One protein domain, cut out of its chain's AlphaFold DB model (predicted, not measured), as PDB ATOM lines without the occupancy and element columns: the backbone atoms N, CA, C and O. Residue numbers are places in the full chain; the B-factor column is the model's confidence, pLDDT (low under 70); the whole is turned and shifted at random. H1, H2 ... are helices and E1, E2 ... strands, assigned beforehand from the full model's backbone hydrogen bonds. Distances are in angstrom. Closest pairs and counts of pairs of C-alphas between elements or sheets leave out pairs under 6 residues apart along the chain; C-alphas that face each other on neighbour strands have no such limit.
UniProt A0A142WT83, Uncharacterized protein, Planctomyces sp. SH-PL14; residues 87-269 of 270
ATOM      1  N   VAL A  87     -38.923  -0.922 -33.862       90.56
ATOM      2  CA  VAL A  87     -39.939  -0.676 -32.835       90.56
ATOM      3  C   VAL A  87     -39.295  -0.793 -31.450       90.56
ATOM      4  O   VAL A  87     -38.447  -1.658 -31.240       90.56
ATOM      5  N   ASP A  88     -39.676   0.106 -30.540       90.81
ATOM      6  CA  ASP A  88     -39.214   0.184 -29.142       90.81
ATOM      7  C   ASP A  88     -37.705   0.403 -28.931       90.81
ATOM      8  O   ASP A  88     -37.215   0.291 -27.806       90.81
ATOM      9  N   ALA A  89     -36.960   0.755 -29.984       96.81
ATOM     10  CA  ALA A  89     -35.551   1.106 -29.856       96.81
ATOM     11  C   ALA A  89     -35.361   2.463 -29.164       96.81
ATOM     12  O   ALA A  89     -36.057   3.428 -29.482       96.81
ATOM     13  N   ASP A  90     -34.366   2.556 -28.282       98.25
ATOM     14  CA  ASP A  90     -33.913   3.804 -27.663       98.25
ATOM     15  C   ASP A  90     -32.727   4.403 -28.448       98.25
ATOM     16  O   ASP A  90     -31.586   3.967 -28.269       98.25
ATOM     17  N   PRO A  91     -32.932   5.438 -29.290       97.88
ATOM     18  CA  PRO A  91     -31.876   5.958 -30.167       97.88
ATOM     19  C   PRO A  91     -30.668   6.522 -29.410       97.88
ATOM     20  O   PRO A  91     -29.548   6.526 -29.933       97.88
ATOM     21  N   ALA A  92     -30.891   6.997 -28.182       97.88
ATOM     22  CA  ALA A  92     -29.866   7.596 -27.340       97.88
ATOM     23  C   ALA A  92     -28.781   6.593 -26.922       97.88
ATOM     24  O   ALA A  92     -27.609   6.963 -26.896       97.88
ATOM     25  N   SER A  93     -29.149   5.340 -26.644       97.81
ATOM     26  CA  SER A  93     -28.209   4.283 -26.241       97.81
ATOM     27  C   SER A  93     -27.962   3.220 -27.314       97.81
ATOM     28  O   SER A  93     -27.215   2.277 -27.070       97.81
ATOM     29  N   PHE A  94     -28.555   3.372 -28.504       97.44
ATOM     30  CA  PHE A  94     -28.424   2.402 -29.587       97.44
ATOM     31  C   PHE A  94     -27.000   2.339 -30.159       97.44
ATOM     32  O   PHE A  94     -26.487   3.346 -30.670       97.44
ATOM     33  N   GLU A  95     -26.419   1.140 -30.143       94.19
ATOM     34  CA  GLU A  95     -25.071   0.832 -30.621       94.19
ATOM     35  C   GLU A  95     -24.989  -0.526 -31.338       94.19
ATOM     36  O   GLU A  95     -25.814  -1.422 -31.140       94.19
ATOM     37  N   ILE A  96     -23.970  -0.675 -32.189       90.94
ATOM     38  CA  ILE A  96     -23.641  -1.932 -32.869       90.94
ATOM     39  C   ILE A  96     -22.795  -2.797 -31.933       90.94
ATOM     40  O   ILE A  96     -21.844  -2.317 -31.320       90.94
ATOM     41  N   MET A  97     -23.133  -4.082 -31.844       89.69
ATOM     42  CA  MET A  97     -22.393  -5.058 -31.054       89.69
ATOM     43  C   MET A  97     -21.470  -5.884 -31.959       89.69
ATOM     44  O   MET A  97     -21.976  -6.576 -32.849       89.69
ATOM     45  N   PRO A  98     -20.144  -5.859 -31.737       83.06
ATOM     46  CA  PRO A  98     -19.232  -6.775 -32.410       83.06
ATOM     47  C   PRO A  98     -19.404  -8.205 -31.880       83.06
ATOM     48  O   PRO A  98     -19.833  -8.411 -30.739       83.06
ATOM     49  N   ASP A  99     -19.048  -9.191 -32.703       81.31
ATOM     50  CA  ASP A  99     -18.911 -10.577 -32.261       81.31
ATOM     51  C   ASP A  99     -17.540 -10.849 -31.628       81.31
ATOM     52  O   ASP A  99     -16.561 -10.150 -31.885       81.31
ATOM     53  N   GLU A 100     -17.479 -11.859 -30.752       84.12
ATOM     54  CA  GLU A 100     -16.251 -12.258 -30.048       84.12
ATOM     55  C   GLU A 100     -15.174 -12.790 -31.014       84.12
ATOM     56  O   GLU A 100     -13.985 -12.739 -30.701       84.12
ATOM     57  N   VAL A 101     -15.574 -13.274 -32.194       78.69
ATOM     58  CA  VAL A 101     -14.676 -13.874 -33.195       78.69
ATOM     59  C   VAL A 101     -14.210 -12.903 -34.290       78.69
ATOM     60  O   VAL A 101     -13.238 -13.195 -34.982       78.69
ATOM     61  N   GLY A 102     -14.854 -11.746 -34.457       66.69
ATOM     62  CA  GLY A 102     -14.538 -10.750 -35.491       66.69
ATOM     63  C   GLY A 102     -14.924 -11.149 -36.923       66.69
ATOM     64  O   GLY A 102     -14.351 -10.608 -37.869       66.69
ATOM     65  N   VAL A 103     -15.832 -12.118 -37.112       56.12
ATOM     66  CA  VAL A 103     -16.031 -12.809 -38.408       56.12
ATOM     67  C   VAL A 103     -17.312 -12.399 -39.151       56.12
ATOM     68  O   VAL A 103     -17.402 -12.623 -40.360       56.12
ATOM     69  N   SER A 104     -18.324 -11.789 -38.528       57.22
ATOM     70  CA  SER A 104     -19.642 -11.708 -39.188       57.22
ATOM     71  C   SER A 104     -19.988 -10.394 -39.911       57.22
ATOM     72  O   SER A 104     -19.825  -9.283 -39.421       57.22
ATOM     73  N   GLY A 105     -20.597 -10.547 -41.098       56.78
ATOM     74  CA  GLY A 105     -21.341  -9.500 -41.820       56.78
ATOM     75  C   GLY A 105     -22.789  -9.300 -41.329       56.78
ATOM     76  O   GLY A 105     -23.593  -8.637 -41.997       56.78
ATOM     77  N   ARG A 106     -23.161  -9.888 -40.183       61.97
ATOM     78  CA  ARG A 106     -24.462  -9.713 -39.514       61.97
ATOM     79  C   ARG A 106     -24.250  -8.929 -38.239       61.97
ATOM     80  O   ARG A 106     -23.296  -9.178 -37.522       61.97
ATOM     81  N   LEU A 107     -25.159  -8.007 -37.960       71.94
ATOM     82  CA  LEU A 107     -24.974  -7.101 -36.842       71.94
ATOM     83  C   LEU A 107     -26.074  -7.284 -35.831       71.94
ATOM     84  O   LEU A 107     -27.255  -7.035 -36.099       71.94
ATOM     85  N   TYR A 108     -25.620  -7.692 -34.659       90.25
ATOM     86  CA  TYR A 108     -26.342  -7.450 -33.440       90.25
ATOM     87  C   TYR A 108     -26.214  -5.974 -33.110       90.25
ATOM     88  O   TYR A 108     -25.194  -5.329 -33.351       90.25
ATOM     89  N   THR A 109     -27.284  -5.437 -32.567       93.94
ATOM     90  CA  THR A 109     -27.319  -4.091 -32.015       93.94
ATOM     91  C   THR A 109     -27.963  -4.186 -30.650       93.94
ATOM     92  O   THR A 109     -28.682  -5.144 -30.360       93.94
ATOM     93  N   ARG A 110     -27.705  -3.216 -29.789       96.44
ATOM     94  CA  ARG A 110     -28.422  -3.103 -28.524       96.44
ATOM     95  C   ARG A 110     -28.700  -1.656 -28.214       96.44
ATOM     96  O   ARG A 110     -28.012  -0.764 -28.700       96.44
ATOM     97  N   ASP A 111     -29.679  -1.462 -27.360       98.06
ATOM     98  CA  ASP A 111     -29.831  -0.254 -26.575       98.06
ATOM     99  C   ASP A 111     -29.851  -0.642 -25.085       98.06
ATOM    100  O   ASP A 111     -29.561  -1.783 -24.715       98.06
ATOM    101  N   ARG A 112     -30.163   0.302 -24.199       97.88
ATOM    102  CA  ARG A 112     -30.216   0.057 -22.749       97.88
ATOM    103  C   ARG A 112     -31.328  -0.900 -22.293       97.88
ATOM    104  O   ARG A 112     -31.306  -1.311 -21.136       97.88
ATOM    105  N   TYR A 113     -32.302  -1.215 -23.145       97.38
ATOM    106  CA  TYR A 113     -33.477  -2.034 -22.832       97.38
ATOM    107  C   TYR A 113     -33.526  -3.347 -23.618       97.38
ATOM    108  O   TYR A 113     -34.085  -4.329 -23.133       97.38
ATOM    109  N   HIS A 114     -32.932  -3.383 -24.807       96.69
ATOM    110  CA  HIS A 114     -33.137  -4.443 -25.776       96.69
ATOM    111  C   HIS A 114     -31.848  -4.832 -26.493       96.69
ATOM    112  O   HIS A 114     -30.966  -4.014 -26.751       96.69
ATOM    113  N   VAL A 115     -31.799  -6.095 -26.906       96.06
ATOM    114  CA  VAL A 115     -30.856  -6.597 -27.906       96.06
ATOM    115  C   VAL A 115     -31.635  -6.881 -29.180       96.06
ATOM    116  O   VAL A 115     -32.748  -7.409 -29.123       96.06
ATOM    117  N   PHE A 116     -31.059  -6.555 -30.329       92.94
ATOM    118  CA  PHE A 116     -31.670  -6.748 -31.634       92.94
ATOM    119  C   PHE A 116     -30.738  -7.507 -32.575       92.94
ATOM    120  O   PHE A 116     -29.524  -7.309 -32.577       92.94
ATOM    121  N   LEU A 117     -31.339  -8.309 -33.447       88.94
ATOM    122  CA  LEU A 117     -30.709  -8.917 -34.609       88.94
ATOM    123  C   LEU A 117     -31.446  -8.441 -35.859       88.94
ATOM    124  O   LEU A 117     -32.657  -8.629 -35.958       88.94
ATOM    125  N   ASP A 118     -30.734  -7.831 -36.810       86.12
ATOM    126  CA  ASP A 118     -31.325  -7.318 -38.059       86.12
ATOM    127  C   ASP A 118     -32.574  -6.437 -37.801       86.12
ATOM    128  O   ASP A 118     -33.614  -6.570 -38.450       86.12
ATOM    129  N   GLY A 119     -32.494  -5.567 -36.787       88.94
ATOM    130  CA  GLY A 119     -33.589  -4.689 -36.361       88.94
ATOM    131  C   GLY A 119     -34.785  -5.383 -35.691       88.94
ATOM    132  O   GLY A 119     -35.809  -4.738 -35.469       88.94
ATOM    133  N   LYS A 120     -34.694  -6.677 -35.366       87.94
ATOM    134  CA  LYS A 120     -35.710  -7.419 -34.605       87.94
ATOM    135  C   LYS A 120     -35.226  -7.680 -33.186       87.94
ATOM    136  O   LYS A 120     -34.128  -8.192 -32.998       87.94
ATOM    137  N   THR A 121     -36.050  -7.348 -32.195       89.94
ATOM    138  CA  THR A 121     -35.755  -7.605 -30.780       89.94
ATOM    139  C   THR A 121     -35.554  -9.097 -30.531       89.94
ATOM    140  O   THR A 121     -36.322  -9.911 -31.042       89.94
ATOM    141  N   ILE A 122     -34.571  -9.443 -29.706       90.56
ATOM    142  CA  ILE A 122     -34.364 -10.781 -29.151       90.56
ATOM    143  C   ILE A 122     -35.122 -10.841 -27.819       90.56
ATOM    144  O   ILE A 122     -34.697 -10.200 -26.853       90.56
ATOM    145  N   PRO A 123     -36.266 -11.542 -27.739       87.12
ATOM    146  CA  PRO A 123     -37.095 -11.521 -26.541       87.12
ATOM    147  C   PRO A 123     -36.357 -12.078 -25.318       87.12
ATOM    148  O   PRO A 123     -35.753 -13.148 -25.370       87.12
ATOM    149  N   GLY A 124     -36.422 -11.349 -24.203       89.19
ATOM    150  CA  GLY A 124     -35.857 -11.773 -22.920       89.19
ATOM    151  C   GLY A 124     -34.332 -11.696 -22.802       89.19
ATOM    152  O   GLY A 124     -33.820 -12.057 -21.746       89.19
ATOM    153  N   ALA A 125     -33.618 -11.240 -23.837       94.62
ATOM    154  CA  ALA A 125     -32.183 -10.975 -23.764       94.62
ATOM    155  C   ALA A 125     -31.881  -9.792 -22.837       94.62
ATOM    156  O   ALA A 125     -32.484  -8.729 -22.972       94.62
ATOM    157  N   ASP A 126     -30.927  -9.967 -21.921       97.88
ATOM    158  CA  ASP A 126     -30.434  -8.888 -21.062       97.88
ATOM    159  C   ASP A 126     -29.338  -8.064 -21.772       97.88
ATOM    160  O   ASP A 126     -28.202  -8.537 -21.886       97.88
ATOM    161  N   PRO A 127     -29.611  -6.817 -22.209       97.56
ATOM    162  CA  PRO A 127     -28.646  -6.006 -22.957       97.56
ATOM    163  C   PRO A 127     -27.368  -5.671 -22.178       97.56
ATOM    164  O   PRO A 127     -26.317  -5.448 -22.791       97.56
ATOM    165  N   ALA A 128     -27.423  -5.648 -20.841       97.38
ATOM    166  CA  ALA A 128     -26.264  -5.322 -20.015       97.38
ATOM    167  C   ALA A 128     -25.202  -6.429 -20.096       97.38
ATOM    168  O   ALA A 128     -23.999  -6.159 -20.217       97.38
ATOM    169  N   THR A 129     -25.653  -7.684 -20.080       97.62
ATOM    170  CA  THR A 129     -24.779  -8.860 -20.050       97.62
ATOM    171  C   THR A 129     -24.656  -9.570 -21.395       97.62
ATOM    172  O   THR A 129     -23.749 -10.386 -21.547       97.62
ATOM    173  N   TYR A 130     -25.476  -9.219 -22.394       96.94
ATOM    174  CA  TYR A 130     -25.441  -9.858 -23.707       96.94
ATOM    175  C   TYR A 130     -24.083  -9.718 -24.398       96.94
ATOM    176  O   TYR A 130     -23.476  -8.642 -24.421       96.94
ATOM    177  N   ARG A 131     -23.626 -10.807 -25.006       94.50
ATOM    178  CA  ARG A 131     -22.434 -10.906 -25.845       94.50
ATOM    179  C   ARG A 131     -22.746 -11.774 -27.052       94.50
ATOM    180  O   ARG A 131     -23.468 -12.764 -26.952       94.50
ATOM    181  N   VAL A 132     -22.197 -11.397 -28.196       92.00
ATOM    182  CA  VAL A 132     -22.319 -12.177 -29.425       92.00
ATOM    183  C   VAL A 132     -21.126 -13.119 -29.483       92.00
ATOM    184  O   VAL A 132     -20.000 -12.663 -29.622       92.00
ATOM    185  N   ILE A 133     -21.370 -14.423 -29.370       90.25
ATOM    186  CA  ILE A 133     -20.315 -15.445 -29.398       90.25
ATOM    187  C   ILE A 133     -19.786 -15.553 -30.830       90.25
ATOM    188  O   ILE A 133     -18.625 -15.291 -31.121       90.25
ATOM    189  N   GLN A 134     -20.683 -15.901 -31.743       87.31
ATOM    190  CA  GLN A 134     -20.428 -16.026 -33.169       87.31
ATOM    191  C   GLN A 134     -21.787 -16.056 -33.840       87.31
ATOM    192  O   GLN A 134     -22.554 -16.982 -33.584       87.31
ATOM    193  N   ALA A 135     -22.103 -15.072 -34.685       82.75
ATOM    194  CA  ALA A 135     -23.431 -14.972 -35.284       82.75
ATOM    195  C   ALA A 135     -23.874 -16.315 -35.926       82.75
ATOM    196  O   ALA A 135     -23.114 -16.906 -36.695       82.75
ATOM    197  N   PRO A 136     -25.086 -16.813 -35.617       83.94
ATOM    198  CA  PRO A 136     -26.164 -16.135 -34.893       83.94
ATOM    199  C   PRO A 136     -26.198 -16.451 -33.385       83.94
ATOM    200  O   PRO A 136     -27.232 -16.282 -32.743       83.94
ATOM    201  N   PHE A 137     -25.141 -17.009 -32.814       89.62
ATOM    202  CA  PHE A 137     -25.099 -17.326 -31.398       89.62
ATOM    203  C   PHE A 137     -24.679 -16.121 -30.573       89.62
ATOM    204  O   PHE A 137     -23.643 -15.496 -30.811       89.62
ATOM    205  N   GLY A 138     -25.485 -15.840 -29.561       92.81
ATOM    206  CA  GLY A 138     -25.171 -14.908 -28.494       92.81
ATOM    207  C   GLY A 138     -25.573 -15.502 -27.155       92.81
ATOM    208  O   GLY A 138     -26.260 -16.519 -27.092       92.81
ATOM    209  N   ARG A 139     -25.137 -14.881 -26.071       96.06
ATOM    210  CA  ARG A 139     -25.504 -15.261 -24.707       96.06
ATOM    211  C   ARG A 139     -25.629 -14.025 -23.849       96.06
ATOM    212  O   ARG A 139     -24.924 -13.051 -24.081       96.06
ATOM    213  N   ASP A 140     -26.473 -14.094 -22.841       97.94
ATOM    214  CA  ASP A 140     -26.408 -13.196 -21.695       97.94
ATOM    215  C   ASP A 140     -25.960 -13.986 -20.455       97.94
ATOM    216  O   ASP A 140     -25.529 -15.137 -20.562       97.94
ATOM    217  N   ALA A 141     -26.018 -13.384 -19.267       97.75
ATOM    218  CA  ALA A 141     -25.595 -14.059 -18.039       97.75
ATOM    219  C   ALA A 141     -26.421 -15.315 -17.680       97.75
ATOM    220  O   ALA A 141     -26.004 -16.081 -16.812       97.75
ATOM    221  N   ARG A 142     -27.597 -15.517 -18.288       96.44
ATOM    222  CA  ARG A 142     -28.565 -16.566 -17.924       96.44
ATOM    223  C   ARG A 142     -28.921 -17.501 -19.072       96.44
ATOM    224  O   ARG A 142     -29.280 -18.644 -18.813       96.44
ATOM    225  N   ASN A 143     -28.844 -17.031 -20.310       95.75
ATOM    226  CA  ASN A 143     -29.378 -17.725 -21.470       95.75
ATOM    227  C   ASN A 143     -28.401 -17.696 -22.642       95.75
ATOM    228  O   ASN A 143     -27.650 -16.741 -22.839       95.75
ATOM    229  N   VAL A 144     -28.498 -18.725 -23.478       95.31
ATOM    230  CA  VAL A 144     -27.909 -18.751 -24.816       95.31
ATOM    231  C   VAL A 144     -29.011 -18.517 -25.840       95.31
ATOM    232  O   VAL A 144     -30.151 -18.941 -25.652       95.31
ATOM    233  N   TYR A 145     -28.661 -17.863 -26.941       91.50
ATOM    234  CA  TYR A 145     -29.551 -17.525 -28.036       91.50
ATOM    235  C   TYR A 145     -28.959 -17.995 -29.360       91.50
ATOM    236  O   TYR A 145     -27.757 -17.878 -29.580       91.50
ATOM    237  N   CYS A 146     -29.809 -18.476 -30.260       88.75
ATOM    238  CA  CYS A 146     -29.496 -18.693 -31.665       88.75
ATOM    239  C   CYS A 146     -30.456 -17.832 -32.493       88.75
ATOM    240  O   CYS A 146     -31.656 -18.095 -32.591       88.75
ATOM    241  N   GLY A 147     -29.933 -16.751 -33.055       86.56
ATOM    242  CA  GLY A 147     -30.711 -15.710 -33.697       86.56
ATOM    243  C   GLY A 147     -31.549 -14.952 -32.670       86.56
ATOM    244  O   GLY A 147     -31.013 -14.353 -31.744       86.56
ATOM    245  N   THR A 148     -32.868 -15.001 -32.832       85.06
ATOM    246  CA  THR A 148     -33.844 -14.422 -31.885       85.06
ATOM    247  C   THR A 148     -34.398 -15.443 -30.887       85.06
ATOM    248  O   THR A 148     -35.259 -15.106 -30.080       85.06
ATOM    249  N   LEU A 149     -33.931 -16.694 -30.939       83.81
ATOM    250  CA  LEU A 149     -34.485 -17.799 -30.161       83.81
ATOM    251  C   LEU A 149     -33.585 -18.169 -28.993       83.81
ATOM    252  O   LEU A 149     -32.381 -18.313 -29.173       83.81
ATOM    253  N   THR A 150     -34.181 -18.417 -27.829       87.38
ATOM    254  CA  THR A 150     -33.482 -19.009 -26.684       87.38
ATOM    255  C   THR A 150     -33.146 -20.475 -26.956       87.38
ATOM    256  O   THR A 150     -34.003 -21.250 -27.385       87.38
ATOM    257  N   VAL A 151     -31.908 -20.871 -26.664       89.12
ATOM    258  CA  VAL A 151     -31.452 -22.265 -26.655       89.12
ATOM    259  C   VAL A 151     -31.732 -22.839 -25.268       89.12
ATOM    260  O   VAL A 151     -30.943 -22.687 -24.335       89.12
ATOM    261  N   TYR A 152     -32.910 -23.436 -25.096       87.00
ATOM    262  CA  TYR A 152     -33.354 -23.905 -23.784       87.00
ATOM    263  C   TYR A 152     -32.438 -24.996 -23.215       87.00
ATOM    264  O   TYR A 152     -32.103 -25.967 -23.890       87.00
ATOM    265  N   GLY A 153     -32.071 -24.838 -21.942       88.56
ATOM    266  CA  GLY A 153     -31.229 -25.787 -21.212       88.56
ATOM    267  C   GLY A 153     -29.729 -25.671 -21.495       88.56
ATOM    268  O   GLY A 153     -28.967 -26.393 -20.861       88.56
ATOM    269  N   ALA A 154     -29.307 -24.777 -22.394       94.31
ATOM    270  CA  ALA A 154     -27.895 -24.496 -22.619       94.31
ATOM    271  C   ALA A 154     -27.290 -23.703 -21.456       94.31
ATOM    272  O   ALA A 154     -27.873 -22.723 -20.990       94.31
ATOM    273  N   ASP A 155     -26.096 -24.102 -21.026       97.56
ATOM    274  CA  ASP A 155     -25.311 -23.353 -20.045       97.56
ATOM    275  C   ASP A 155     -24.512 -22.222 -20.725       97.56
ATOM    276  O   ASP A 155     -23.533 -22.505 -21.429       97.56
ATOM    277  N   PRO A 156     -24.854 -20.935 -20.498       97.38
ATOM    278  CA  PRO A 156     -24.162 -19.816 -21.133       97.38
ATOM    279  C   PRO A 156     -22.685 -19.721 -20.754       97.38
ATOM    280  O   PRO A 156     -21.902 -19.189 -21.542       97.38
ATOM    281  N   ALA A 157     -22.269 -20.234 -19.592       97.06
ATOM    282  CA  ALA A 157     -20.881 -20.141 -19.150       97.06
ATOM    283  C   ALA A 157     -19.948 -21.044 -19.967       97.06
ATOM    284  O   ALA A 157     -18.793 -20.684 -20.199       97.06
ATOM    285  N   THR A 158     -20.445 -22.196 -20.426       97.56
ATOM    286  CA  THR A 158     -19.642 -23.217 -21.118       97.56
ATOM    287  C   THR A 158     -20.004 -23.400 -22.594       97.56
ATOM    288  O   THR A 158     -19.376 -24.204 -23.286       97.56
ATOM    289  N   PHE A 159     -20.980 -22.641 -23.100       97.06
ATOM    290  CA  PHE A 159     -21.441 -22.740 -24.480       97.06
ATOM    291  C   PHE A 159     -20.370 -22.347 -25.505       97.06
ATOM    292  O   PHE A 159     -19.736 -21.299 -25.397       97.06
ATOM    293  N   THR A 160     -20.205 -23.177 -26.534       94.88
ATOM    294  CA  THR A 160     -19.244 -23.001 -27.627       94.88
ATOM    295  C   THR A 160     -19.862 -23.435 -28.956       94.88
ATOM    296  O   THR A 160     -20.520 -24.475 -29.046       94.88
ATOM    297  N   VAL A 161     -19.620 -22.656 -30.011       92.44
ATOM    298  CA  VAL A 161     -20.015 -22.993 -31.386       92.44
ATOM    299  C   VAL A 161     -18.955 -23.898 -32.017       92.44
ATOM    300  O   VAL A 161     -17.763 -23.635 -31.891       92.44
ATOM    301  N   LEU A 162     -19.377 -24.985 -32.669       91.94
ATOM    302  CA  LEU A 162     -18.475 -26.013 -33.207       91.94
ATOM    303  C   LEU A 162     -18.294 -25.943 -34.722       91.94
ATOM    304  O   LEU A 162     -17.294 -26.433 -35.241       91.94
ATOM    305  N   THR A 163     -19.259 -25.374 -35.441       85.56
ATOM    306  CA  THR A 163     -19.208 -25.254 -36.903       85.56
ATOM    307  C   THR A 163     -19.626 -23.863 -37.346       85.56
ATOM    308  O   THR A 163     -20.544 -23.275 -36.782       85.56
ATOM    309  N   GLU A 164     -19.021 -23.360 -38.413       70.19
ATOM    310  CA  GLU A 164     -19.500 -22.164 -39.101       70.19
ATOM    311  C   GLU A 164     -20.474 -22.560 -40.214       70.19
ATOM    312  O   GLU A 164     -20.173 -23.423 -41.039       70.19
ATOM    313  N   SER A 165     -21.643 -21.921 -40.251       65.31
ATOM    314  CA  SER A 165     -22.562 -22.013 -41.384       65.31
ATOM    315  C   SER A 165     -22.698 -20.649 -42.037       65.31
ATOM    316  O   SER A 165     -23.071 -19.666 -41.397       65.31
ATOM    317  N   THR A 166     -22.449 -20.592 -43.343       57.72
ATOM    318  CA  THR A 166     -22.782 -19.430 -44.179       57.72
ATOM    319  C   THR A 166     -24.194 -19.527 -44.754       57.72
ATOM    320  O   THR A 166     -24.591 -18.680 -45.553       57.72
ATOM    321  N   SER A 167     -24.955 -20.567 -44.393       56.69
ATOM    322  CA  SER A 167     -26.308 -20.778 -44.898       56.69
ATOM    323  C   SER A 167     -27.297 -19.896 -44.139       56.69
ATOM    324  O   SER A 167     -27.333 -19.847 -42.909       56.69
ATOM    325  N   TRP A 168     -28.101 -19.153 -44.897       55.38
ATOM    326  CA  TRP A 168     -29.043 -18.179 -44.363       55.38
ATOM    327  C   TRP A 168     -30.466 -18.610 -44.669       55.38
ATOM    328  O   TRP A 168     -30.836 -18.781 -45.827       55.38
ATOM    329  N   SER A 169     -31.290 -18.680 -43.635       52.78
ATOM    330  CA  SER A 169     -32.737 -18.774 -43.775       52.78
ATOM    331  C   SER A 169     -33.372 -17.674 -42.935       52.78
ATOM    332  O   SER A 169     -33.091 -17.553 -41.750       52.78
ATOM    333  N   HIS A 170     -34.227 -16.849 -43.539       55.00
ATOM    334  CA  HIS A 170     -35.368 -16.355 -42.772       55.00
ATOM    335  C   HIS A 170     -36.287 -17.561 -42.688       55.00
ATOM    336  O   HIS A 170     -36.565 -18.182 -43.717       55.00
ATOM    337  N   MET A 171     -36.655 -17.968 -41.481       54.28
ATOM    338  CA  MET A 171     -37.557 -19.099 -41.360       54.28
ATOM    339  C   MET A 171     -38.894 -18.649 -41.954       54.28
ATOM    340  O   MET A 171     -39.392 -17.579 -41.610       54.28
ATOM    341  N   GLY A 172     -39.379 -19.404 -42.945       55.34
ATOM    342  CA  GLY A 172     -40.672 -19.172 -43.585       55.34
ATOM    343  C   GLY A 172     -41.828 -19.478 -42.631       55.34
ATOM    344  O   GLY A 172     -41.701 -19.306 -41.422       55.34
ATOM    345  N   GLU A 173     -42.948 -19.958 -43.175       58.22
ATOM    346  CA  GLU A 173     -44.165 -20.266 -42.413       58.22
ATOM    347  C   GLU A 173     -43.879 -20.962 -41.062       58.22
ATOM    348  O   GLU A 173     -43.126 -21.947 -41.032       58.22
ATOM    349  N   PRO A 174     -44.501 -20.514 -39.953       59.59
ATOM    350  CA  PRO A 174     -44.308 -21.068 -38.608       59.59
ATOM    351  C   PRO A 174     -44.378 -22.595 -38.527       59.59
ATOM    352  O   PRO A 174     -43.655 -23.218 -37.754       59.59
ATOM    353  N   GLU A 175     -45.216 -23.218 -39.356       61.53
ATOM    354  CA  GLU A 175     -45.361 -24.673 -39.424       61.53
ATOM    355  C   GLU A 175     -44.096 -25.373 -39.945       61.53
ATOM    356  O   GLU A 175     -43.697 -26.408 -39.414       61.53
ATOM    357  N   HIS A 176     -43.430 -24.807 -40.957       63.56
ATOM    358  CA  HIS A 176     -42.156 -25.324 -41.462       63.56
ATOM    359  C   HIS A 176     -41.071 -25.193 -40.387       63.56
ATOM    360  O   HIS A 176     -40.312 -26.129 -40.134       63.56
ATOM    361  N   PHE A 177     -41.050 -24.058 -39.688       64.75
ATOM    362  CA  PHE A 177     -40.142 -23.815 -38.575       64.75
ATOM    363  C   PHE A 177     -40.316 -24.834 -37.434       64.75
ATOM    364  O   PHE A 177     -39.332 -25.432 -36.992       64.75
ATOM    365  N   LEU A 178     -41.554 -25.093 -37.006       62.81
ATOM    366  CA  LEU A 178     -41.862 -26.052 -35.941       62.81
ATOM    367  C   LEU A 178     -41.485 -27.490 -36.323       62.81
ATOM    368  O   LEU A 178     -40.899 -28.197 -35.506       62.81
ATOM    369  N   ARG A 179     -41.727 -27.917 -37.572       60.78
ATOM    370  CA  ARG A 179     -41.316 -29.251 -38.061       60.78
ATOM    371  C   ARG A 179     -39.801 -29.455 -38.000       60.78
ATOM    372  O   ARG A 179     -39.326 -30.521 -37.619       60.78
ATOM    373  N   HIS A 180     -39.032 -28.431 -38.364       60.31
ATOM    374  CA  HIS A 180     -37.577 -28.543 -38.448       60.31
ATOM    375  C   HIS A 180     -36.849 -28.338 -37.120       60.31
ATOM    376  O   HIS A 180     -35.710 -28.784 -37.013       60.31
ATOM    377  N   ASN A 181     -37.470 -27.709 -36.117       63.34
ATOM    378  CA  ASN A 181     -36.808 -27.391 -34.844       63.34
ATOM    379  C   ASN A 181     -37.447 -28.096 -33.633       63.34
ATOM    380  O   ASN A 181     -36.777 -28.283 -32.618       63.34
ATOM    381  N   GLY A 182     -38.679 -28.595 -33.766       61.78
ATOM    382  CA  GLY A 182     -39.387 -29.377 -32.754       61.78
ATOM    383  C   GLY A 182     -40.310 -28.545 -31.844       61.78
ATOM    384  O   GLY A 182     -40.380 -27.320 -31.957       61.78
ATOM    385  N   PRO A 183     -41.026 -29.198 -30.911       52.97
ATOM    386  CA  PRO A 183     -42.008 -28.558 -30.026       52.97
ATOM    387  C   PRO A 183     -41.395 -27.665 -28.936       52.97
ATOM    388  O   PRO A 183     -42.102 -26.837 -28.366       52.97
ATOM    389  N   ALA A 184     -40.080 -27.750 -28.688       50.19
ATOM    390  CA  ALA A 184     -39.362 -26.844 -27.779       50.19
ATOM    391  C   ALA A 184     -39.519 -25.353 -28.160       50.19
ATOM    392  O   ALA A 184     -39.295 -24.468 -27.337       50.19
ATOM    393  N   PHE A 185     -39.966 -25.080 -29.390       60.34
ATOM    394  CA  PHE A 185     -40.209 -23.746 -29.924       60.34
ATOM    395  C   PHE A 185     -41.676 -23.308 -29.913       60.34
ATOM    396  O   PHE A 185     -41.985 -22.243 -30.438       60.34
ATOM    397  N   ALA A 186     -42.584 -24.068 -29.294       56.59
ATOM    398  CA  ALA A 186     -43.990 -23.667 -29.173       56.59
ATOM    399  C   ALA A 186     -44.184 -22.339 -28.409       56.59
ATOM    400  O   ALA A 186     -45.195 -21.670 -28.591       56.59
ATOM    401  N   LYS A 187     -43.193 -21.941 -27.596       54.59
ATOM    402  CA  LYS A 187     -43.154 -20.659 -26.871       54.59
ATOM    403  C   LYS A 187     -42.535 -19.505 -27.668       54.59
ATOM    404  O   LYS A 187     -42.537 -18.376 -27.188       54.59
ATOM    405  N   ALA A 188     -41.938 -19.773 -28.831       59.75
ATOM    406  CA  ALA A 188     -41.369 -18.719 -29.656       59.75
ATOM    407  C   ALA A 188     -42.500 -17.936 -30.331       59.75
ATOM    408  O   ALA A 188     -43.379 -18.529 -30.960       59.75
ATOM    409  N   ASP A 189     -42.467 -16.606 -30.230       58.78
ATOM    410  CA  ASP A 189     -43.341 -15.750 -31.027       58.78
ATOM    411  C   ASP A 189     -42.914 -15.850 -32.497       58.78
ATOM    412  O   ASP A 189     -41.967 -15.216 -32.952       58.78
ATOM    413  N   VAL A 190     -43.587 -16.740 -33.219       57.47
ATOM    414  CA  VAL A 190     -43.441 -16.956 -34.662       57.47
ATOM    415  C   VAL A 190     -44.545 -16.232 -35.435       57.47
ATOM    416  O   VAL A 190     -44.867 -16.608 -36.559       57.47
ATOM    417  N   SER A 191     -45.190 -15.225 -34.838       56.09
ATOM    418  CA  SER A 191     -46.185 -14.426 -35.552       56.09
ATOM    419  C   SER A 191     -45.567 -13.737 -36.773       56.09
ATOM    420  O   SER A 191     -44.389 -13.380 -36.799       56.09
ATOM    421  N   GLN A 192     -46.395 -13.519 -37.796       49.88
ATOM    422  CA  GLN A 192     -45.998 -12.836 -39.032       49.88
ATOM    423  C   GLN A 192     -45.489 -11.399 -38.778       49.88
ATOM    424  O   GLN A 192     -44.742 -10.855 -39.587       49.88
ATOM    425  N   GLU A 193     -45.839 -10.788 -37.642       51.81
ATOM    426  CA  GLU A 193     -45.391  -9.442 -37.264       51.81
ATOM    427  C   GLU A 193     -43.955  -9.437 -36.690       51.81
ATOM    428  O   GLU A 193     -43.213  -8.452 -36.835       51.81
ATOM    429  N   ARG A 194     -43.506 -10.558 -36.101       62.47
ATOM    430  CA  ARG A 194     -42.186 -10.717 -35.460       62.47
ATOM    431  C   ARG A 194     -41.568 -12.098 -35.740       62.47
ATOM    432  O   ARG A 194     -41.257 -12.815 -34.795       62.47
ATOM    433  N   PRO A 195     -41.346 -12.490 -37.011       64.88
ATOM    434  CA  PRO A 195     -40.849 -13.827 -37.309       64.88
ATOM    435  C   PRO A 195     -39.494 -14.059 -36.640       64.88
ATOM    436  O   PRO A 195     -38.581 -13.233 -36.756       64.88
ATOM    437  N   ALA A 196     -39.364 -15.202 -35.967       69.06
ATOM    438  CA  ALA A 196     -38.110 -15.617 -35.371       69.06
ATOM    439  C   ALA A 196     -37.023 -15.734 -36.451       69.06
ATOM    440  O   ALA A 196     -37.117 -16.522 -37.396       69.06
ATOM    441  N   ILE A 197     -35.960 -14.950 -36.300       73.25
ATOM    442  CA  ILE A 197     -34.751 -15.075 -37.108       73.25
ATOM    443  C   ILE A 197     -33.918 -16.211 -36.524       73.25
ATOM    444  O   ILE A 197     -33.573 -16.182 -35.342       73.25
ATOM    445  N   LEU A 198     -33.570 -17.178 -37.370       72.00
ATOM    446  CA  LEU A 198     -32.677 -18.286 -37.060       72.00
ATOM    447  C   LEU A 198     -31.806 -18.568 -38.288       72.00
ATOM    448  O   LEU A 198     -32.335 -18.765 -39.378       72.00
ATOM    449  N   THR A 199     -30.483 -18.617 -38.140       68.00
ATOM    450  CA  THR A 199     -29.567 -18.829 -39.275       68.00
ATOM    451  C   THR A 199     -28.848 -20.161 -39.088       68.00
ATOM    452  O   THR A 199     -28.156 -20.324 -38.088       68.00
ATOM    453  N   THR A 200     -29.070 -21.140 -39.968       68.00
ATOM    454  CA  THR A 200     -28.938 -22.554 -39.571       68.00
ATOM    455  C   THR A 200     -27.889 -23.373 -40.320       68.00
ATOM    456  O   THR A 200     -27.256 -22.916 -41.272       68.00
ATOM    457  N   CYS A 201     -27.772 -24.618 -39.834       77.81
ATOM    458  CA  CYS A 201     -26.782 -25.675 -40.074       77.81
ATOM    459  C   CYS A 201     -25.552 -25.565 -39.175       77.81
ATOM    460  O   CYS A 201     -24.424 -25.732 -39.636       77.81
ATOM    461  N   THR A 202     -25.786 -25.280 -37.889       87.19
ATOM    462  CA  THR A 202     -24.707 -25.078 -36.924       87.19
ATOM    463  C   THR A 202     -24.820 -26.000 -35.720       87.19
ATOM    464  O   THR A 202     -25.821 -25.992 -35.000       87.19
ATOM    465  N   TRP A 203     -23.741 -26.734 -35.462       92.81
ATOM    466  CA  TRP A 203     -23.524 -27.475 -34.231       92.81
ATOM    467  C   TRP A 203     -22.888 -26.595 -33.161       92.81
ATOM    468  O   TRP A 203     -22.019 -25.765 -33.433       92.81
ATOM    469  N   SER A 204     -23.299 -26.815 -31.923       94.69
ATOM    470  CA  SER A 204     -22.740 -26.181 -30.731       94.69
ATOM    471  C   SER A 204     -22.808 -27.147 -29.551       94.69
ATOM    472  O   SER A 204     -23.433 -28.207 -29.636       94.69
ATOM    473  N   ARG A 205     -22.121 -26.824 -28.460       96.88
ATOM    474  CA  ARG A 205     -22.155 -27.605 -27.222       96.88
ATOM    475  C   ARG A 205     -21.987 -26.709 -26.014       96.88
ATOM    476  O   ARG A 205     -21.386 -25.648 -26.117       96.88
ATOM    477  N   ASP A 206     -22.431 -27.193 -24.872       97.75
ATOM    478  CA  ASP A 206     -21.951 -26.739 -23.572       97.75
ATOM    479  C   ASP A 206     -21.160 -27.874 -22.898       97.75
ATOM    480  O   ASP A 206     -20.732 -28.825 -23.562       97.75
ATOM    481  N   SER A 207     -20.924 -27.790 -21.589       97.19
ATOM    482  CA  SER A 207     -20.213 -28.822 -20.819       97.19
ATOM    483  C   SER A 207     -20.951 -30.163 -20.669       97.19
ATOM    484  O   SER A 207     -20.363 -31.112 -20.153       97.19
ATOM    485  N   ARG A 208     -22.222 -30.267 -21.082       95.94
ATOM    486  CA  ARG A 208     -23.086 -31.433 -20.814       95.94
ATOM    487  C   ARG A 208     -23.926 -31.886 -21.998       95.94
ATOM    488  O   ARG A 208     -24.519 -32.960 -21.945       95.94
ATOM    489  N   SER A 209     -24.102 -31.058 -23.016       96.94
ATOM    490  CA  SER A 209     -25.049 -31.302 -24.098       96.94
ATOM    491  C   SER A 209     -24.543 -30.750 -25.421       96.94
ATOM    492  O   SER A 209     -23.795 -29.773 -25.473       96.94
ATOM    493  N   TYR A 210     -24.974 -31.401 -26.499       96.69
ATOM    494  CA  TYR A 210     -24.822 -30.913 -27.861       96.69
ATOM    495  C   TYR A 210     -26.126 -30.264 -28.315       96.69
ATOM    496  O   TYR A 210     -27.219 -30.670 -27.911       96.69
ATOM    497  N   PHE A 211     -25.998 -29.262 -29.172       93.19
ATOM    498  CA  PHE A 211     -27.106 -28.511 -29.731       93.19
ATOM    499  C   PHE A 211     -26.933 -28.397 -31.240       93.19
ATOM    500  O   PHE A 211     -25.821 -28.244 -31.756       93.19
ATOM    501  N   TYR A 212     -28.056 -28.440 -31.939       90.06
ATOM    502  CA  TYR A 212     -28.146 -28.132 -33.353       90.06
ATOM    503  C   TYR A 212     -29.072 -26.929 -33.519       90.06
ATOM    504  O   TYR A 212     -30.264 -26.995 -33.208       90.06
ATOM    505  N   ASN A 213     -28.520 -25.811 -33.989       87.81
ATOM    506  CA  ASN A 213     -29.167 -24.499 -33.948       87.81
ATOM    507  C   ASN A 213     -29.616 -24.148 -32.511       87.81
ATOM    508  O   ASN A 213     -28.789 -24.120 -31.604       87.81
ATOM    509  N   ALA A 214     -30.910 -23.895 -32.291       85.69
ATOM    510  CA  ALA A 214     -31.466 -23.643 -30.963       85.69
ATOM    511  C   ALA A 214     -31.968 -24.906 -30.236       85.69
ATOM    512  O   ALA A 214     -32.487 -24.804 -29.125       85.69
ATOM    513  N   SER A 215     -31.869 -26.084 -30.857       85.94
ATOM    514  CA  SER A 215     -32.416 -27.329 -30.314       85.94
ATOM    515  C   SER A 215     -31.335 -28.137 -29.614       85.94
ATOM    516  O   SER A 215     -30.269 -28.377 -30.180       85.94
ATOM    517  N   ARG A 216     -31.633 -28.632 -28.414       90.12
ATOM    518  CA  ARG A 216     -30.817 -29.656 -27.759       90.12
ATOM    519  C   ARG A 216     -30.917 -30.977 -28.523       90.12
ATOM    520  O   ARG A 216     -31.981 -31.336 -29.023       90.12
ATOM    521  N   VAL A 217     -29.793 -31.676 -28.635       92.94
ATOM    522  CA  VAL A 217     -29.710 -33.010 -29.237       92.94
ATOM    523  C   VAL A 217     -29.988 -34.018 -28.132       92.94
ATOM    524  O   VAL A 217     -29.150 -34.245 -27.257       92.94
ATOM    525  N   GLU A 218     -31.189 -34.580 -28.144       90.19
ATOM    526  CA  GLU A 218     -31.608 -35.545 -27.130       90.19
ATOM    527  C   GLU A 218     -30.894 -36.893 -27.307       90.19
ATOM    528  O   GLU A 218     -30.541 -37.295 -28.419       90.19
ATOM    529  N   ASP A 219     -30.648 -37.570 -26.182       90.56
ATOM    530  CA  ASP A 219     -29.994 -38.885 -26.094       90.56
ATOM    531  C   ASP A 219     -28.586 -38.973 -26.707       90.56
ATOM    532  O   ASP A 219     -28.087 -40.070 -26.976       90.56
ATOM    533  N   ALA A 220     -27.927 -37.832 -26.934       95.75
ATOM    534  CA  ALA A 220     -26.538 -37.776 -27.368       95.75
ATOM    535  C   ALA A 220     -25.598 -38.292 -26.274       95.75
ATOM    536  O   ALA A 220     -25.574 -37.777 -25.154       95.75
ATOM    537  N   ASP A 221     -24.768 -39.278 -26.613       97.50
ATOM    538  CA  ASP A 221     -23.644 -39.657 -25.767       97.50
ATOM    539  C   ASP A 221     -22.529 -38.618 -25.914       97.50
ATOM    540  O   ASP A 221     -21.863 -38.539 -26.946       97.50
ATOM    541  N   TYR A 222     -22.353 -37.806 -24.871       96.69
ATOM    542  CA  TYR A 222     -21.466 -36.643 -24.893       96.69
ATOM    543  C   TYR A 222     -20.004 -37.001 -25.202       96.69
ATOM    544  O   TYR A 222     -19.341 -36.294 -25.955       96.69
ATOM    545  N   GLU A 223     -19.516 -38.117 -24.656       97.38
ATOM    546  CA  GLU A 223     -18.111 -38.531 -24.767       97.38
ATOM    547  C   GLU A 223     -17.746 -39.035 -26.166       97.38
ATOM    548  O   GLU A 223     -16.615 -38.872 -26.624       97.38
ATOM    549  N   THR A 224     -18.694 -39.661 -26.866       98.00
ATOM    550  CA  THR A 224     -18.446 -40.269 -28.182       98.00
ATOM    551  C   THR A 224     -19.006 -39.460 -29.348       98.00
ATOM    552  O   THR A 224     -18.885 -39.896 -30.496       98.00
ATOM    553  N   PHE A 225     -19.577 -38.280 -29.084       98.12
ATOM    554  CA  PHE A 225     -20.185 -37.435 -30.104       98.12
ATOM    555  C   PHE A 225     -19.143 -36.857 -31.069       98.12
ATOM    556  O   PHE A 225     -18.224 -36.127 -30.694       98.12
ATOM    557  N   GLN A 226     -19.315 -37.159 -32.351       97.12
ATOM    558  CA  GLN A 226     -18.437 -36.757 -33.439       97.12
ATOM    559  C   GLN A 226     -19.256 -36.104 -34.543       97.12
ATOM    560  O   GLN A 226     -20.186 -36.706 -35.086       97.12
ATOM    561  N   LEU A 227     -18.867 -34.885 -34.910       95.94
ATOM    562  CA  LEU A 227     -19.421 -34.206 -36.074       95.94
ATOM    563  C   LEU A 227     -18.928 -34.889 -37.351       95.94
ATOM    564  O   LEU A 227     -17.753 -35.242 -37.460       95.94
ATOM    565  N   ILE A 228     -19.838 -35.085 -38.300       94.69
ATOM    566  CA  ILE A 228     -19.536 -35.637 -39.624       94.69
ATOM    567  C   ILE A 228     -19.523 -34.498 -40.641       94.69
ATOM    568  O   ILE A 228     -18.556 -34.354 -41.385       94.69
ATOM    569  N   ASP A 229     -20.573 -33.676 -40.645       90.50
ATOM    570  CA  ASP A 229     -20.673 -32.464 -41.455       90.50
ATOM    571  C   ASP A 229     -21.621 -31.436 -40.800       90.50
ATOM    572  O   ASP A 229     -21.964 -31.531 -39.618       90.50
ATOM    573  N   THR A 230     -22.043 -30.418 -41.556       86.94
ATOM    574  CA  THR A 230     -22.929 -29.344 -41.073       86.94
ATOM    575  C   THR A 230     -24.348 -29.802 -40.727       86.94
ATOM    576  O   THR A 230     -25.113 -29.014 -40.180       86.94
ATOM    577  N   ARG A 231     -24.724 -31.048 -41.034       88.00
ATOM    578  CA  ARG A 231     -26.040 -31.645 -40.771       88.00
ATOM    579  C   ARG A 231     -25.969 -33.009 -40.096       88.00
ATOM    580  O   ARG A 231     -26.949 -33.402 -39.480       88.00
ATOM    581  N   GLU A 232     -24.871 -33.740 -40.209       93.38
ATOM    582  CA  GLU A 232     -24.722 -35.072 -39.636       93.38
ATOM    583  C   GLU A 232     -23.721 -35.098 -38.483       93.38
ATOM    584  O   GLU A 232     -22.648 -34.490 -38.518       93.38
ATOM    585  N   ALA A 233     -24.058 -35.900 -37.481       96.56
ATOM    586  CA  ALA A 233     -23.164 -36.290 -36.404       96.56
ATOM    587  C   ALA A 233     -23.382 -37.769 -36.064       96.56
ATOM    588  O   ALA A 233     -24.299 -38.424 -36.569       96.56
ATOM    589  N   ARG A 234     -22.530 -38.326 -35.213       97.69
ATOM    590  CA  ARG A 234     -22.688 -39.680 -34.680       97.69
ATOM    591  C   ARG A 234     -22.165 -39.770 -33.264       97.69
ATOM    592  O   ARG A 234     -21.277 -39.018 -32.892       97.69
ATOM    593  N   ASP A 235     -22.650 -40.753 -32.538       98.12
ATOM    594  CA  ASP A 235     -22.070 -41.213 -31.285       98.12
ATOM    595  C   ASP A 235     -22.013 -42.751 -31.285       98.12
ATOM    596  O   ASP A 235     -22.274 -43.396 -32.308       98.12
ATOM    597  N   LYS A 236     -21.666 -43.367 -30.151       97.75
ATOM    598  CA  LYS A 236     -21.619 -44.833 -30.015       97.75
ATOM    599  C   LYS A 236     -22.975 -45.526 -30.222       97.75
ATOM    600  O   LYS A 236     -22.999 -46.718 -30.513       97.75
ATOM    601  N   ASN A 237     -24.077 -44.797 -30.061       96.44
ATOM    602  CA  ASN A 237     -25.438 -45.321 -30.140       96.44
ATOM    603  C   ASN A 237     -26.040 -45.155 -31.547       96.44
ATOM    604  O   ASN A 237     -27.069 -45.754 -31.839       96.44
ATOM    605  N   GLY A 238     -25.426 -44.366 -32.437       96.06
ATOM    606  CA  GLY A 238     -25.883 -44.242 -33.820       96.06
ATOM    607  C   GLY A 238     -25.576 -42.899 -34.473       96.06
ATOM    608  O   GLY A 238     -24.683 -42.162 -34.062       96.06
ATOM    609  N   ARG A 239     -26.321 -42.582 -35.537       97.06
ATOM    610  CA  ARG A 239     -26.186 -41.331 -36.301       97.06
ATOM    611  C   ARG A 239     -27.303 -40.346 -35.992       97.06
ATOM    612  O   ARG A 239     -28.434 -40.748 -35.723       97.06
ATOM    613  N   PHE A 240     -26.981 -39.072 -36.153       95.06
ATOM    614  CA  PHE A 240     -27.900 -37.948 -36.095       95.06
ATOM    615  C   PHE A 240     -27.972 -37.251 -37.450       95.06
ATOM    616  O   PHE A 240     -26.961 -37.134 -38.147       95.06
ATOM    617  N   ILE A 241     -29.166 -36.779 -37.795       90.62
ATOM    618  CA  ILE A 241     -29.399 -35.801 -38.857       90.62
ATOM    619  C   ILE A 241     -30.061 -34.598 -38.185       90.62
ATOM    620  O   ILE A 241     -31.161 -34.714 -37.640       90.62
ATOM    621  N   CYS A 242     -29.397 -33.445 -38.229       88.19
ATOM    622  CA  CYS A 242     -29.727 -32.286 -37.408       88.19
ATOM    623  C   CYS A 242     -29.795 -32.705 -35.920       88.19
ATOM    624  O   CYS A 242     -28.989 -33.508 -35.464       88.19
ATOM    625  N   GLN A 243     -30.777 -32.228 -35.159       88.06
ATOM    626  CA  GLN A 243     -30.980 -32.594 -33.754       88.06
ATOM    627  C   GLN A 243     -31.548 -34.006 -33.520       88.06
ATOM    628  O   GLN A 243     -31.694 -34.412 -32.370       88.06
ATOM    629  N   TYR A 244     -31.933 -34.741 -34.567       89.44
ATOM    630  CA  TYR A 244     -32.671 -35.996 -34.425       89.44
ATOM    631  C   TYR A 244     -31.793 -37.211 -34.695       89.44
ATOM    632  O   TYR A 244     -30.939 -37.188 -35.585       89.44
ATOM    633  N   ARG A 245     -32.060 -38.316 -33.989       92.44
ATOM    634  CA  ARG A 245     -31.582 -39.641 -34.399       92.44
ATOM    635  C   ARG A 245     -32.030 -39.909 -35.837       92.44
ATOM    636  O   ARG A 245     -33.149 -39.578 -36.225       92.44
ATOM    637  N   LYS A 246     -31.144 -40.493 -36.648       92.12
ATOM    638  CA  LYS A 246     -31.381 -40.717 -38.085       92.12
ATOM    639  C   LYS A 246     -32.657 -41.524 -38.358       92.12
ATOM    640  O   LYS A 246     -33.328 -41.266 -39.353       92.12
ATOM    641  N   GLU A 247     -32.966 -42.484 -37.494       89.62
ATOM    642  CA  GLU A 247     -34.170 -43.320 -37.560       89.62
ATOM    643  C   GLU A 247     -35.468 -42.530 -37.322       89.62
ATOM    644  O   GLU A 247     -36.440 -42.742 -38.042       89.62
ATOM    645  N   ASP A 248     -35.444 -41.528 -36.441       86.50
ATOM    646  CA  ASP A 248     -36.605 -40.680 -36.131       86.50
ATOM    647  C   ASP A 248     -36.819 -39.533 -37.130       86.50
ATOM    648  O   ASP A 248     -37.876 -38.898 -37.147       86.50
ATOM    649  N   TYR A 249     -35.800 -39.192 -37.927       83.06
ATOM    650  CA  TYR A 249     -35.780 -37.951 -38.708       83.06
ATOM    651  C   TYR A 249     -36.985 -37.824 -39.654       83.06
ATOM    652  O   TYR A 249     -37.597 -36.759 -39.743       83.06
ATOM    653  N   GLN A 250     -37.345 -38.905 -40.353       79.81
ATOM    654  CA  GLN A 250     -38.461 -38.886 -41.306       79.81
ATOM    655  C   GLN A 250     -39.797 -38.635 -40.604       79.81
ATOM    656  O   GLN A 250     -40.577 -37.796 -41.051       79.81
ATOM    657  N   GLU A 251     -40.040 -39.304 -39.479       77.19
ATOM    658  CA  GLU A 251     -41.263 -39.131 -38.698       77.19
ATOM    659  C   GLU A 251     -41.351 -37.723 -38.098       77.19
ATOM    660  O   GLU A 251     -42.367 -37.043 -38.253       77.19
ATOM    661  N   LYS A 252     -40.271 -37.241 -37.473       73.00
ATOM    662  CA  LYS A 252     -40.265 -35.948 -36.771       73.00
ATOM    663  C   LYS A 252     -40.313 -34.740 -37.708       73.00
ATOM    664  O   LYS A 252     -40.847 -33.705 -37.321       73.00
ATOM    665  N   VAL A 253     -39.786 -34.851 -38.929       69.62
ATOM    666  CA  VAL A 253     -39.742 -33.730 -39.890       69.62
ATOM    667  C   VAL A 253     -40.871 -33.795 -40.923       69.62
ATOM    668  O   VAL A 253     -41.424 -32.756 -41.299       69.62
ATOM    669  N   HIS A 254     -41.231 -34.993 -41.391       67.56
ATOM    670  CA  HIS A 254     -42.196 -35.187 -42.480       67.56
ATOM    671  C   HIS A 254     -43.502 -35.877 -42.051       67.56
ATOM    672  O   HIS A 254     -44.424 -35.960 -42.861       67.56
ATOM    673  N   GLY A 255     -43.619 -36.329 -40.798       60.44
ATOM    674  CA  GLY A 255     -44.857 -36.885 -40.251       60.44
ATOM    675  C   GLY A 255     -45.951 -35.835 -40.003       60.44
ATOM    676  O   GLY A 255     -45.703 -34.629 -39.979       60.44
ATOM    677  N   ALA A 256     -47.189 -36.302 -39.799       51.94
ATOM    678  CA  ALA A 256     -48.360 -35.463 -39.496       51.94
ATOM    679  C   ALA A 256     -48.393 -34.945 -38.037       51.94
ATOM    680  O   ALA A 256     -49.087 -33.978 -37.728       51.94
ATOM    681  N   TRP A 257     -47.609 -35.570 -37.157       51.69
ATOM    682  CA  TRP A 257     -47.593 -35.394 -35.700       51.69
ATOM    683  C   TRP A 257     -47.062 -34.042 -35.158       51.69
ATOM    684  O   TRP A 257     -47.625 -33.542 -34.182       51.69
ATOM    685  N   PRO A 258     -46.058 -33.367 -35.769       54.47
ATOM    686  CA  PRO A 258     -45.503 -32.123 -35.215       54.47
ATOM    687  C   PRO A 258     -46.499 -30.954 -35.179       54.47
ATOM    688  O   PRO A 258     -46.341 -30.023 -34.392       54.47
ATOM    689  N   LEU A 259     -47.526 -30.983 -36.033       52.41
ATOM    690  CA  LEU A 259     -48.504 -29.905 -36.174       52.41
ATOM    691  C   LEU A 259     -49.529 -29.871 -35.044       52.41
ATOM    692  O   LEU A 259     -49.868 -28.796 -34.558       52.41
ATOM    693  N   GLU A 260     -50.029 -31.030 -34.627       55.38
ATOM    694  CA  GLU A 260     -51.075 -31.115 -33.608       55.38
ATOM    695  C   GLU A 260     -50.513 -30.809 -32.216       55.38
ATOM    696  O   GLU A 260     -51.077 -29.991 -31.491       55.38
ATOM    697  N   GLN A 261     -49.320 -31.326 -31.906       58.53
ATOM    698  CA  GLN A 261     -48.606 -30.999 -30.669       58.53
ATOM    699  C   GLN A 261     -48.166 -29.533 -30.611       58.53
ATOM    700  O   GLN A 261     -48.278 -28.906 -29.562       58.53
ATOM    701  N   ALA A 262     -47.705 -28.948 -31.724       52.94
ATOM    702  CA  ALA A 262     -47.359 -27.529 -31.738       52.94
ATOM    703  C   ALA A 262     -48.594 -26.622 -31.596       52.94
ATOM    704  O   ALA A 262     -48.511 -25.571 -30.963       52.94
ATOM    705  N   ARG A 263     -49.750 -27.033 -32.139       56.66
ATOM    706  CA  ARG A 263     -51.031 -26.338 -31.931       56.66
ATOM    707  C   ARG A 263     -51.487 -26.418 -30.471       56.66
ATOM    708  O   ARG A 263     -51.886 -25.393 -29.928       56.66
ATOM    709  N   GLN A 264     -51.374 -27.584 -29.832       57.47
ATOM    710  CA  GLN A 264     -51.693 -27.773 -28.410       57.47
ATOM    711  C   GLN A 264     -50.749 -26.976 -27.498       57.47
ATOM    712  O   GLN A 264     -51.207 -26.176 -26.692       57.47
ATOM    713  N   ALA A 265     -49.435 -27.081 -27.703       51.59
ATOM    714  CA  ALA A 265     -48.446 -26.362 -26.902       51.59
ATOM    715  C   ALA A 265     -48.544 -24.829 -27.048       51.59
ATOM    716  O   ALA A 265     -48.219 -24.102 -26.112       51.59
ATOM    717  N   ARG A 266     -49.019 -24.320 -28.196       53.56
ATOM    718  CA  ARG A 266     -49.330 -22.892 -28.381       53.56
ATOM    719  C   ARG A 266     -50.625 -22.476 -27.676       53.56
ATOM    720  O   ARG A 266     -50.708 -21.347 -27.212       53.56
ATOM    721  N   ALA A 267     -51.621 -23.359 -27.603       53.31
ATOM    722  CA  ALA A 267     -52.873 -23.109 -26.887       53.31
ATOM    723  C   ALA A 267     -52.697 -23.118 -25.354       53.31
ATOM    724  O   ALA A 267     -53.498 -22.518 -24.646       53.31
ATOM    725  N   GLU A 268     -51.652 -23.782 -24.859       46.22
ATOM    726  CA  GLU A 268     -51.304 -23.884 -23.434       46.22
ATOM    727  C   GLU A 268     -50.242 -22.864 -22.983       46.22
ATOM    728  O   GLU A 268     -49.903 -22.806 -21.798       46.22
ATOM    729  N   ALA A 269     -49.693 -22.066 -23.904       42.25
ATOM    730  CA  ALA A 269     -48.769 -20.996 -23.554       42.25
ATOM    731  C   ALA A 269     -49.538 -19.846 -22.861       42.25
ATOM    732  O   ALA A 269     -50.576 -19.436 -23.383       42.25
TER     733      ALA A 269
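What this domain is: This is residues 87 to 269 of the 270 residues of an uncharacterized protein of Planctomyces sp. SH-PL14 (UniProt A0A142WT83). With little regular structure, four small antiparallel sheets, E1-E2-E3, E4-E5-E6, E7-E8 and E9-E10, form a row, with H1, H2 and H3 off one side. Of 183 printed residues, 58 are in ten named strands and three named helices, class mixed. It is compact, radius of gyration of the C-alphas 16.4 A, spanning 52 by 36 by 26 A.

Where its parts are: Find C-alpha 95 at (-25.071, 0.832, -30.621): E1 runs from residue 95 to 97, then E2 108-110, E3 115-117, E4 131-134, E5 137-139, E6 144-146, H1 174-181, E7 203-205, E8 210-212, E9 232-235, E10 238-241, H2 249-254 and H3 257-267, 16.0 A from first to last C-alpha, which ends with C-alpha 267 at (-52.873, -23.109, -26.887).

How they stand to each other: Each three-strand sheet is a meander, each strand the antiparallel neighbour of the one before; N 109 and O 116 are within hydrogen-bond range, 2.9 A. H1 touches H2, closest C-alphas 179 and 253, 5.1 A. H3 has 6 of 7 O i to N i+4 pairs within range; H1 and H2 have every one.

The domain as a whole: The printed part has no cut. Long links include E6 to H1. Confidence is low, for instance, at residues 165-196.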